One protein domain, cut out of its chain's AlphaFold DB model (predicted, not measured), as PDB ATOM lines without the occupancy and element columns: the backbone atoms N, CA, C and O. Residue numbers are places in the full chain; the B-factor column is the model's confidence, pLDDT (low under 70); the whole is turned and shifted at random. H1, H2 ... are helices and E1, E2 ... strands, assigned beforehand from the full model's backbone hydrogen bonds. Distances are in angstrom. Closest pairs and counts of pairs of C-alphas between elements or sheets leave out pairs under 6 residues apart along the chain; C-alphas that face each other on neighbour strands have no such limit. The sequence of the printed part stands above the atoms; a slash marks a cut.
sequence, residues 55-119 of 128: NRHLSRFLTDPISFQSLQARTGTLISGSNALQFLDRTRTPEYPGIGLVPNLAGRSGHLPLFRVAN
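What this domain is: This is residues 55 to 119 of the 128 residues of an uncharacterized protein of Coniophora puteana (strain RWD-64-598) (UniProt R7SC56). A small antiparallel sheet of three strands, E1, E2 and E3, forms a slim core, with H2 only grazing it with residues 68 to 75, and H3 beside the strands. The short H1 sits by the first residue of H2 and near H3, and the links through Pro 94 and Gly 107 reach the two far ends of the long axis. The printed part has 65 residues with three named helices and three named strands, in the order H1, H2, E1, H3, E2, E3; the sheet's order is E1, E2, E3, and the class is mixed, helices and strands. It is only just compact, close to loose, with a radius of gyration of the C-alphas of 12.5 A, and its elongated outline spans 37 by 22 by 20 A.

How they stand to each other: H1, residues 55 to 58, and H2, residues 65 to 75, only just touch, with 3 pairs of C-alphas within 8 A; the closest are those of Asn 55 and Pro 65, 5.5 A apart. E1, residues 77 to 80, is an edge strand and the antiparallel neighbour of E2, residues 98 to 103, at 130 degrees between directions; N 78 and O 102 are within hydrogen-bond range at 2.8 A, as are N 102 and O 78 at 2.9 A. H2 is on the sheet but only grazes it with residues 68 to 75; its closest C-alphas to E1 are those of Gln 72 and Leu 78, 6.9 A. H3, residues 82 to 89, is on the sheet at a height over the sheet of 7.5 A, on a local plane fitted to only just 6 of its C-alphas, and lies beside the strands, over none of them. The closest C-alphas of H3 and E2 are those of Asn 83 and Ile 99, 6.1 A. H1 and H3 are close but not clearly touching, the closest C-alphas being those of His 57 and Phe 87, 6.9 A, while H2 and H3 are apart. E2 and E3, residues 115 to 118, form an antiparallel hairpin at 158 degrees, with N 101 and O 115 at 3.3 A. In H2 and H3 every O i to N i+4 pair is within hydrogen-bond range; H1 is too short for such a pair.

Where its parts are: H1 begins at C-alpha 55, (38.317, -20.449, -43.841), and is 5.1 A long. H2 is 15.2 A, E1 9.5 A, H3 10.2 A and E2 16.4 A long, E2 beginning at C-alpha 98, (35.824, -17.362, -28.728). E3, 9.0 A long, ends at C-alpha 118, (32.137, -20.770, -27.069).

The domain as a whole: The C-alphas of Pro 94 and Gly 107, the two farthest apart, are 37.0 A from each other. The printed part has no cut, and the link from E2 to E3, 11 residues, is long. The mean pLDDT of the printed part is 71.5, and residues 92 to 119 are under 70.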
ATOM      1  N   ASN A  55      38.275 -19.044 -44.259       91.50
ATOM      2  CA  ASN A  55      38.317 -20.449 -43.841       91.50
ATOM      3  C   ASN A  55      39.518 -20.730 -42.941       91.50
ATOM      4  O   ASN A  55      39.379 -21.357 -41.897       91.50
ATOM      5  N   ARG A  56      40.687 -20.198 -43.307       89.88
ATOM      6  CA  ARG A  56      41.911 -20.308 -42.506       89.88
ATOM      7  C   ARG A  56      41.813 -19.567 -41.171       89.88
ATOM      8  O   ARG A  56      42.470 -19.946 -40.203       89.88
ATOM      9  N   HIS A  57      41.060 -18.471 -41.121       88.75
ATOM     10  CA  HIS A  57      40.811 -17.757 -39.872       88.75
ATOM     11  C   HIS A  57      39.874 -18.561 -38.959       88.75
ATOM     12  O   HIS A  57      40.192 -18.782 -37.793       88.75
ATOM     13  N   LEU A  58      38.768 -19.061 -39.515       88.62
ATOM     14  CA  LEU A  58      37.746 -19.825 -38.803       88.62
ATOM     15  C   LEU A  58      38.202 -21.218 -38.364       88.62
ATOM     16  O   LEU A  58      37.752 -21.689 -37.325       88.62
ATOM     17  N   SER A  59      39.131 -21.850 -39.088       89.44
ATOM     18  CA  SER A  59      39.644 -23.190 -38.761       89.44
ATOM     19  C   SER A  59      40.349 -23.271 -37.402       89.44
ATOM     20  O   SER A  59      40.692 -24.354 -36.945       89.44
ATOM     21  N   ARG A  60      40.619 -22.129 -36.759       84.50
ATOM     22  CA  ARG A  60      41.151 -22.062 -35.388       84.50
ATOM     23  C   ARG A  60      40.094 -22.312 -34.318       84.50
ATOM     24  O   ARG A  60      40.442 -22.623 -33.187       84.50
ATOM     25  N   PHE A  61      38.832 -22.109 -34.668       82.81
ATOM     26  CA  PHE A  61      37.704 -22.132 -33.745       82.81
ATOM     27  C   PHE A  61      36.676 -23.201 -34.118       82.81
ATOM     28  O   PHE A  61      35.867 -23.585 -33.279       82.81
ATOM     29  N   LEU A  62      36.677 -23.630 -35.382       85.81
ATOM     30  CA  LEU A  62      35.691 -24.523 -35.968       85.81
ATOM     31  C   LEU A  62      36.397 -25.616 -36.767       85.81
ATOM     32  O   LEU A  62      37.267 -25.325 -37.587       85.81
ATOM     33  N   THR A  63      35.957 -26.856 -36.583       89.25
ATOM     34  CA  THR A  63      36.446 -28.016 -37.344       89.25
ATOM     35  C   THR A  63      36.019 -27.957 -38.811       89.25
ATOM     36  O   THR A  63      36.790 -28.327 -39.691       89.25
ATOM     37  N   ASP A  64      34.820 -27.429 -39.085       89.88
ATOM     38  CA  ASP A  64      34.290 -27.262 -40.441       89.88
ATOM     39  C   ASP A  64      33.817 -25.816 -40.713       89.88
ATOM     40  O   ASP A  64      32.641 -25.472 -40.524       89.88
ATOM     41  N   PRO A  65      34.726 -24.942 -41.182       90.44
ATOM     42  CA  PRO A  65      34.398 -23.573 -41.577       90.44
ATOM     43  C   PRO A  65      33.382 -23.457 -42.723       90.44
ATOM     44  O   PRO A  65      32.707 -22.430 -42.834       90.44
ATOM     45  N   ILE A  66      33.261 -24.472 -43.586       91.88
ATOM     46  CA  ILE A  66      32.389 -24.429 -44.771       91.88
ATOM     47  C   ILE A  66      30.932 -24.640 -44.365       91.88
ATOM     48  O   ILE A  66      30.048 -23.889 -44.800       91.88
ATOM     49  N   SER A  67      30.674 -25.604 -43.479       89.06
ATOM     50  CA  SER A  67      29.340 -25.791 -42.901       89.06
ATOM     51  C   SER A  67      28.887 -24.556 -42.127       89.06
ATOM     52  O   SER A  67      27.732 -24.138 -42.245       89.06
ATOM     53  N   PHE A  68      29.799 -23.904 -41.399       87.56
ATOM     54  CA  PHE A  68      29.490 -22.656 -40.707       87.56
ATOM     55  C   PHE A  68      29.113 -21.526 -41.673       87.56
ATOM     56  O   PHE A  68      28.092 -20.877 -41.467       87.56
ATOM     57  N   GLN A  69      29.849 -21.328 -42.768       89.12
ATOM     58  CA  GLN A  69      29.478 -20.330 -43.782       89.12
ATOM     59  C   GLN A  69      28.135 -20.639 -44.449       89.12
ATOM     60  O   GLN A  69      27.345 -19.729 -44.704       89.12
ATOM     61  N   SER A  70      27.841 -21.918 -44.684       91.25
ATOM     62  CA  SER A  70      26.539 -22.346 -45.204       91.25
ATOM     63  C   SER A  70      25.405 -21.995 -44.236       91.25
ATOM     64  O   SER A  70      24.335 -21.557 -44.661       91.25
ATOM     65  N   LEU A  71      25.638 -22.127 -42.926       88.69
ATOM     66  CA  LEU A  71      24.705 -21.664 -41.899       88.69
ATOM     67  C   LEU A  71      24.566 -20.137 -41.929       88.69
ATOM     68  O   LEU A  71      23.443 -19.649 -42.007       88.69
ATOM     69  N   GLN A  72      25.679 -19.396 -41.951       90.00
ATOM     70  CA  GLN A  72      25.678 -17.931 -42.025       90.00
ATOM     71  C   GLN A  72      24.895 -17.407 -43.233       90.00
ATOM     72  O   GLN A  72      24.133 -16.455 -43.090       90.00
ATOM     73  N   ALA A  73      25.040 -18.036 -44.402       88.25
ATOM     74  CA  ALA A  73      24.313 -17.660 -45.613       88.25
ATOM     75  C   ALA A  73      22.796 -17.856 -45.466       88.25
ATOM     76  O   ALA A  73      22.015 -17.043 -45.952       88.25
ATOM     77  N   ARG A  74      22.373 -18.914 -44.762       89.88
ATOM     78  CA  ARG A  74      20.955 -19.223 -44.523       89.88
ATOM     79  C   ARG A  74      20.320 -18.337 -43.454       89.88
ATOM     80  O   ARG A  74      19.138 -18.027 -43.556       89.88
ATOM     81  N   THR A  75      21.070 -17.975 -42.417       87.62
ATOM     82  CA  THR A  75      20.551 -17.247 -41.244       87.62
ATOM     83  C   THR A  75      20.875 -15.757 -41.257       87.62
ATOM     84  O   THR A  75      20.373 -15.015 -40.416       87.62
ATOM     85  N   GLY A  76      21.750 -15.313 -42.159       84.31
ATOM     86  CA  GLY A  76      22.324 -13.974 -42.128       84.31
ATOM     87  C   GLY A  76      23.259 -13.748 -40.935       84.31
ATOM     88  O   GLY A  76      23.445 -12.614 -40.518       84.31
ATOM     89  N   THR A  77      23.831 -14.780 -40.314       84.06
ATOM     90  CA  THR A  77      24.697 -14.579 -39.139       84.06
ATOM     91  C   THR A  77      26.024 -13.913 -39.518       84.06
ATOM     92  O   THR A  77      26.764 -14.410 -40.366       84.06
ATOM     93  N   LEU A  78      26.375 -12.822 -38.833       84.81
ATOM     94  CA  LEU A  78      27.619 -12.076 -39.028       84.81
ATOM     95  C   LEU A  78      28.629 -12.372 -37.916       84.81
ATOM     96  O   LEU A  78      28.266 -12.514 -36.747       84.81
ATOM     97  N   ILE A  79      29.912 -12.419 -38.279       85.19
ATOM     98  CA  ILE A  79      31.022 -12.435 -37.316       85.19
ATOM     99  C   ILE A  79      31.281 -10.998 -36.868       85.19
ATOM    100  O   ILE A  79      31.374 -10.095 -37.697       85.19
ATOM    101  N   SER A  80      31.404 -10.785 -35.561       82.62
ATOM    102  CA  SER A  80      31.554  -9.462 -34.956       82.62
ATOM    103  C   SER A  80      32.604  -9.450 -33.839       82.62
ATOM    104  O   SER A  80      33.200 -10.468 -33.472       82.62
ATOM    105  N   GLY A  81      32.843  -8.259 -33.295       84.25
ATOM    106  CA  GLY A  81      33.749  -8.021 -32.180       84.25
ATOM    107  C   GLY A  81      35.219  -8.231 -32.539       84.25
ATOM    108  O   GLY A  81      35.656  -7.980 -33.664       84.25
ATOM    109  N   SER A  82      35.995  -8.702 -31.563       83.31
ATOM    110  CA  SER A  82      37.448  -8.861 -31.681       83.31
ATOM    111  C   SER A  82      37.878  -9.814 -32.798       83.31
ATOM    112  O   SER A  82      38.969  -9.647 -33.324       83.31
ATOM    113  N   ASN A  83      37.029 -10.759 -33.218       85.12
ATOM    114  CA  ASN A  83      37.348 -11.669 -34.323       85.12
ATOM    115  C   ASN A  83      37.361 -10.942 -35.662       85.12
ATOM    116  O   ASN A  83      38.301 -11.094 -36.437       85.12
ATOM    117  N   ALA A  84      36.350 -10.104 -35.907       87.12
ATOM    118  CA  ALA A  84      36.301  -9.281 -37.108       87.12
ATOM    119  C   ALA A  84      37.513  -8.338 -37.173       87.12
ATOM    120  O   ALA A  84      38.146  -8.227 -38.220       87.12
ATOM    121  N   LEU A  85      37.886  -7.722 -36.046       87.56
ATOM    122  CA  LEU A  85      39.071  -6.862 -35.973       87.56
ATOM    123  C   LEU A  85      40.371  -7.642 -36.202       87.56
ATOM    124  O   LEU A  85      41.163  -7.248 -37.046       87.56
ATOM    125  N   GLN A  86      40.567  -8.783 -35.540       87.19
ATOM    126  CA  GLN A  86      41.755  -9.627 -35.739       87.19
ATOM    127  C   GLN A  86      41.883 -10.121 -37.184       87.19
ATOM    128  O   GLN A  86      42.986 -10.175 -37.732       87.19
ATOM    129  N   PHE A  87      40.761 -10.467 -37.820       90.19
ATOM    130  CA  PHE A  87      40.733 -10.840 -39.230       90.19
ATOM    131  C   PHE A  87      41.169  -9.678 -40.131       90.19
ATOM    132  O   PHE A  87      42.021  -9.868 -41.000       90.19
ATOM    133  N   LEU A  88      40.630  -8.476 -39.905       89.94
ATOM    134  CA  LEU A  88      40.943  -7.287 -40.702       89.94
ATOM    135  C   LEU A  88      42.369  -6.772 -40.472       89.94
ATOM    136  O   LEU A  88      43.048  -6.406 -41.430       89.94
ATOM    137  N   ASP A  89      42.858  -6.807 -39.235       88.88
ATOM    138  CA  ASP A  89      44.230  -6.415 -38.901       88.88
ATOM    139  C   ASP A  89      45.258  -7.459 -39.355       88.88
ATOM    140  O   ASP A  89      46.460  -7.191 -39.371       88.88
ATOM    141  N   ARG A  90      44.801  -8.653 -39.762       89.62
ATOM    142  CA  ARG A  90      45.634  -9.818 -40.113       89.62
ATOM    143  C   ARG A  90      46.573 -10.220 -38.970       89.62
ATOM    144  O   ARG A  90      47.615 -10.842 -39.192       89.62
ATOM    145  N   THR A  91      46.195  -9.897 -37.739       81.50
ATOM    146  CA  THR A  91      46.962 -10.215 -36.540       81.50
ATOM    147  C   THR A  91      46.667 -11.644 -36.090       81.50
ATOM    148  O   THR A  91      45.573 -12.189 -36.254       81.50
ATOM    149  N   ARG A  92      47.688 -12.307 -35.542       66.19
ATOM    150  CA  ARG A  92      47.532 -13.595 -34.860       66.19
ATOM    151  C   ARG A  92      47.762 -13.353 -33.378       66.19
ATOM    152  O   ARG A  92      48.897 -13.413 -32.923       66.19
ATOM    153  N   THR A  93      46.710 -13.032 -32.641       57.00
ATOM    154  CA  THR A  93      46.789 -12.989 -31.181       57.00
ATOM    155  C   THR A  93      46.750 -14.421 -30.632       57.00
ATOM    156  O   THR A  93      45.884 -15.199 -31.035       57.00
ATOM    157  N   PRO A  94      47.676 -14.805 -29.738       54.25
ATOM    158  CA  PRO A  94      47.721 -16.158 -29.187       54.25
ATOM    159  C   PRO A  94      46.671 -16.462 -28.097       54.25
ATOM    160  O   PRO A  94      46.687 -17.568 -27.572       54.25
ATOM    161  N   GLU A  95      45.750 -15.550 -27.749       52.66
ATOM    162  CA  GLU A  95      45.077 -15.635 -26.437       52.66
ATOM    163  C   GLU A  95      43.558 -15.349 -26.380       52.66
ATOM    164  O   GLU A  95      43.069 -14.872 -25.364       52.66
ATOM    165  N   TYR A  96      42.746 -15.652 -27.400       50.38
ATOM    166  CA  TYR A  96      41.278 -15.602 -27.210       50.38
ATOM    167  C   TYR A  96      40.541 -16.765 -27.896       50.38
ATOM    168  O   TYR A  96      40.582 -16.853 -29.119       50.38
ATOM    169  N   PRO A  97      39.837 -17.645 -27.149       54.53
ATOM    170  CA  PRO A  97      39.240 -18.878 -27.681       54.53
ATOM    171  C   PRO A  97      37.791 -18.747 -28.200       54.53
ATOM    172  O   PRO A  97      37.122 -19.765 -28.363       54.53
ATOM    173  N   GLY A  98      37.254 -17.540 -28.412       58.72
ATOM    174  CA  GLY A  98      35.824 -17.362 -28.728       58.72
ATOM    175  C   GLY A  98      35.550 -16.503 -29.958       58.72
ATOM    176  O   GLY A  98      36.181 -15.457 -30.104       58.72
ATOM    177  N   ILE A  99      34.560 -16.901 -30.775       57.84
ATOM    178  CA  ILE A  99      33.989 -16.109 -31.880       57.84
ATOM    179  C   ILE A  99      32.726 -15.381 -31.387       57.84
ATOM    180  O   ILE A  99      31.773 -16.005 -30.921       57.84
ATOM    181  N   GLY A 100      32.696 -14.048 -31.500       61.53
ATOM    182  CA  GLY A 100      31.475 -13.261 -31.290       61.53
ATOM    183  C   GLY A 100      30.618 -13.245 -32.558       61.53
ATOM    184  O   GLY A 100      31.114 -12.839 -33.608       61.53
ATOM    185  N   LEU A 101      29.353 -13.666 -32.479       62.47
ATOM    186  CA  LEU A 101      28.414 -13.649 -33.604       62.47
ATOM    187  C   LEU A 101      27.230 -12.726 -33.310       62.47
ATOM    188  O   LEU A 101      26.746 -12.651 -32.182       62.47
ATOM    189  N   VAL A 102      26.753 -12.029 -34.338       61.84
ATOM    190  CA  VAL A 102      25.564 -11.169 -34.266       61.84
ATOM    191  C   VAL A 102      24.649 -11.503 -35.453       61.84
ATOM    192  O   VAL A 102      25.144 -11.635 -36.573       61.84
ATOM    193  N   PRO A 103      23.331 -11.672 -35.261       53.12
ATOM    194  CA  PRO A 103      22.399 -11.851 -36.375       53.12
ATOM    195  C   PRO A 103      22.355 -10.611 -37.283       53.12
ATOM    196  O   PRO A 103      22.410  -9.485 -36.788       53.12
ATOM    197  N   ASN A 104      22.204 -10.784 -38.599       49.78
ATOM    198  CA  ASN A 104      21.849  -9.683 -39.498       49.78
ATOM    199  C   ASN A 104      20.354  -9.368 -39.349       49.78
ATOM    200  O   ASN A 104      19.498 -10.225 -39.562       49.78
ATOM    201  N   LEU A 105      20.044  -8.131 -38.957       50.66
ATOM    202  CA  LEU A 105      18.695  -7.679 -38.615       50.66
ATOM    203  C   LEU A 105      18.062  -6.874 -39.742       50.66
ATOM    204  O   LEU A 105      17.503  -5.799 -39.517       50.66
ATOM    205  N   ALA A 106      18.080  -7.409 -40.955       45.91
ATOM    206  CA  ALA A 106      17.117  -6.988 -41.960       45.91
ATOM    207  C   ALA A 106      15.712  -7.492 -41.545       45.91
ATOM    208  O   ALA A 106      15.222  -8.484 -42.071       45.91
ATOM    209  N   GLY A 107      15.084  -6.841 -40.551       46.81
ATOM    210  CA  GLY A 107      13.634  -6.932 -40.323       46.81
ATOM    211  C   GLY A 107      13.093  -7.372 -38.953       46.81
ATOM    212  O   GLY A 107      11.915  -7.717 -38.899       46.81
ATOM    213  N   ARG A 108      13.844  -7.373 -37.838       46.41
ATOM    214  CA  ARG A 108      13.250  -7.678 -36.512       46.41
ATOM    215  C   ARG A 108      13.675  -6.700 -35.417       46.41
ATOM    216  O   ARG A 108      14.826  -6.685 -34.998       46.41
ATOM    217  N   SER A 109      12.703  -5.910 -34.957       43.12
ATOM    218  CA  SER A 109      12.780  -5.064 -33.763       43.12
ATOM    219  C   SER A 109      12.476  -5.926 -32.536       43.12
ATOM    220  O   SER A 109      11.351  -6.394 -32.370       43.12
ATOM    221  N   GLY A 110      13.486  -6.209 -31.718       43.19
ATOM    222  CA  GLY A 110      13.341  -6.978 -30.484       43.19
ATOM    223  C   GLY A 110      14.689  -7.209 -29.806       43.19
ATOM    224  O   GLY A 110      15.684  -7.452 -30.480       43.19
ATOM    225  N   HIS A 111      14.712  -7.080 -28.480       46.47
ATOM    226  CA  HIS A 111      15.874  -7.212 -27.594       46.47
ATOM    227  C   HIS A 111      16.690  -8.492 -27.899       46.47
ATOM    228  O   HIS A 111      16.121  -9.579 -27.979       46.47
ATOM    229  N   LEU A 112      18.009  -8.364 -28.117       45.12
ATOM    230  CA  LEU A 112      18.841  -9.423 -28.709       45.12
ATOM    231  C   LEU A 112      19.744 -10.108 -27.674       45.12
ATOM    232  O   LEU A 112      20.523  -9.417 -27.013       45.12
ATOM    233  N   PRO A 113      19.763 -11.448 -27.605       39.78
ATOM    234  CA  PRO A 113      20.858 -12.163 -26.972       39.78
ATOM    235  C   PRO A 113      22.102 -12.109 -27.874       39.78
ATOM    236  O   PRO A 113      22.056 -12.433 -29.063       39.78
ATOM    237  N   LEU A 114      23.235 -11.698 -27.304       44.03
ATOM    238  CA  LEU A 114      24.551 -11.881 -27.915       44.03
ATOM    239  C   LEU A 114      24.858 -13.384 -27.945       44.03
ATOM    240  O   LEU A 114      25.164 -13.975 -26.911       44.03
ATOM    241  N   PHE A 115      24.801 -14.010 -29.120       44.19
ATOM    242  CA  PHE A 115      25.250 -15.390 -29.283       44.19
ATOM    243  C   PHE A 115      26.784 -15.420 -29.306       44.19
ATOM    244  O   PHE A 115      27.432 -15.226 -30.336       44.19
ATOM    245  N   ARG A 116      27.387 -15.652 -28.138       43.72
ATOM    246  CA  ARG A 116      28.797 -16.034 -28.030       43.72
ATOM    247  C   ARG A 116      28.888 -17.530 -28.326       43.72
ATOM    248  O   ARG A 116      28.448 -18.336 -27.513       43.72
ATOM    249  N   VAL A 117      29.473 -17.908 -29.462       46.00
ATOM    250  CA  VAL A 117      29.847 -19.310 -29.687       46.00
ATOM    251  C   VAL A 117      31.149 -19.541 -28.926       46.00
ATOM    252  O   VAL A 117      32.234 -19.158 -29.371       46.00
ATOM    253  N   ALA A 118      31.024 -20.097 -27.719       42.31
ATOM    254  CA  ALA A 118      32.137 -20.770 -27.069       42.31
ATOM    255  C   ALA A 118      32.485 -22.016 -27.894       42.31
ATOM    256  O   ALA A 118      31.586 -22.644 -28.450       42.31
ATOM    257  N   ASN A 119      33.780 -22.323 -27.991       39.06
ATOM    258  CA  ASN A 119      34.337 -23.488 -28.681       39.06
ATOM    259  C   ASN A 119      33.372 -24.703 -28.637       39.06
ATOM    260  O   ASN A 119      33.085 -25.175 -27.531       39.06
TER     261      ASN A 119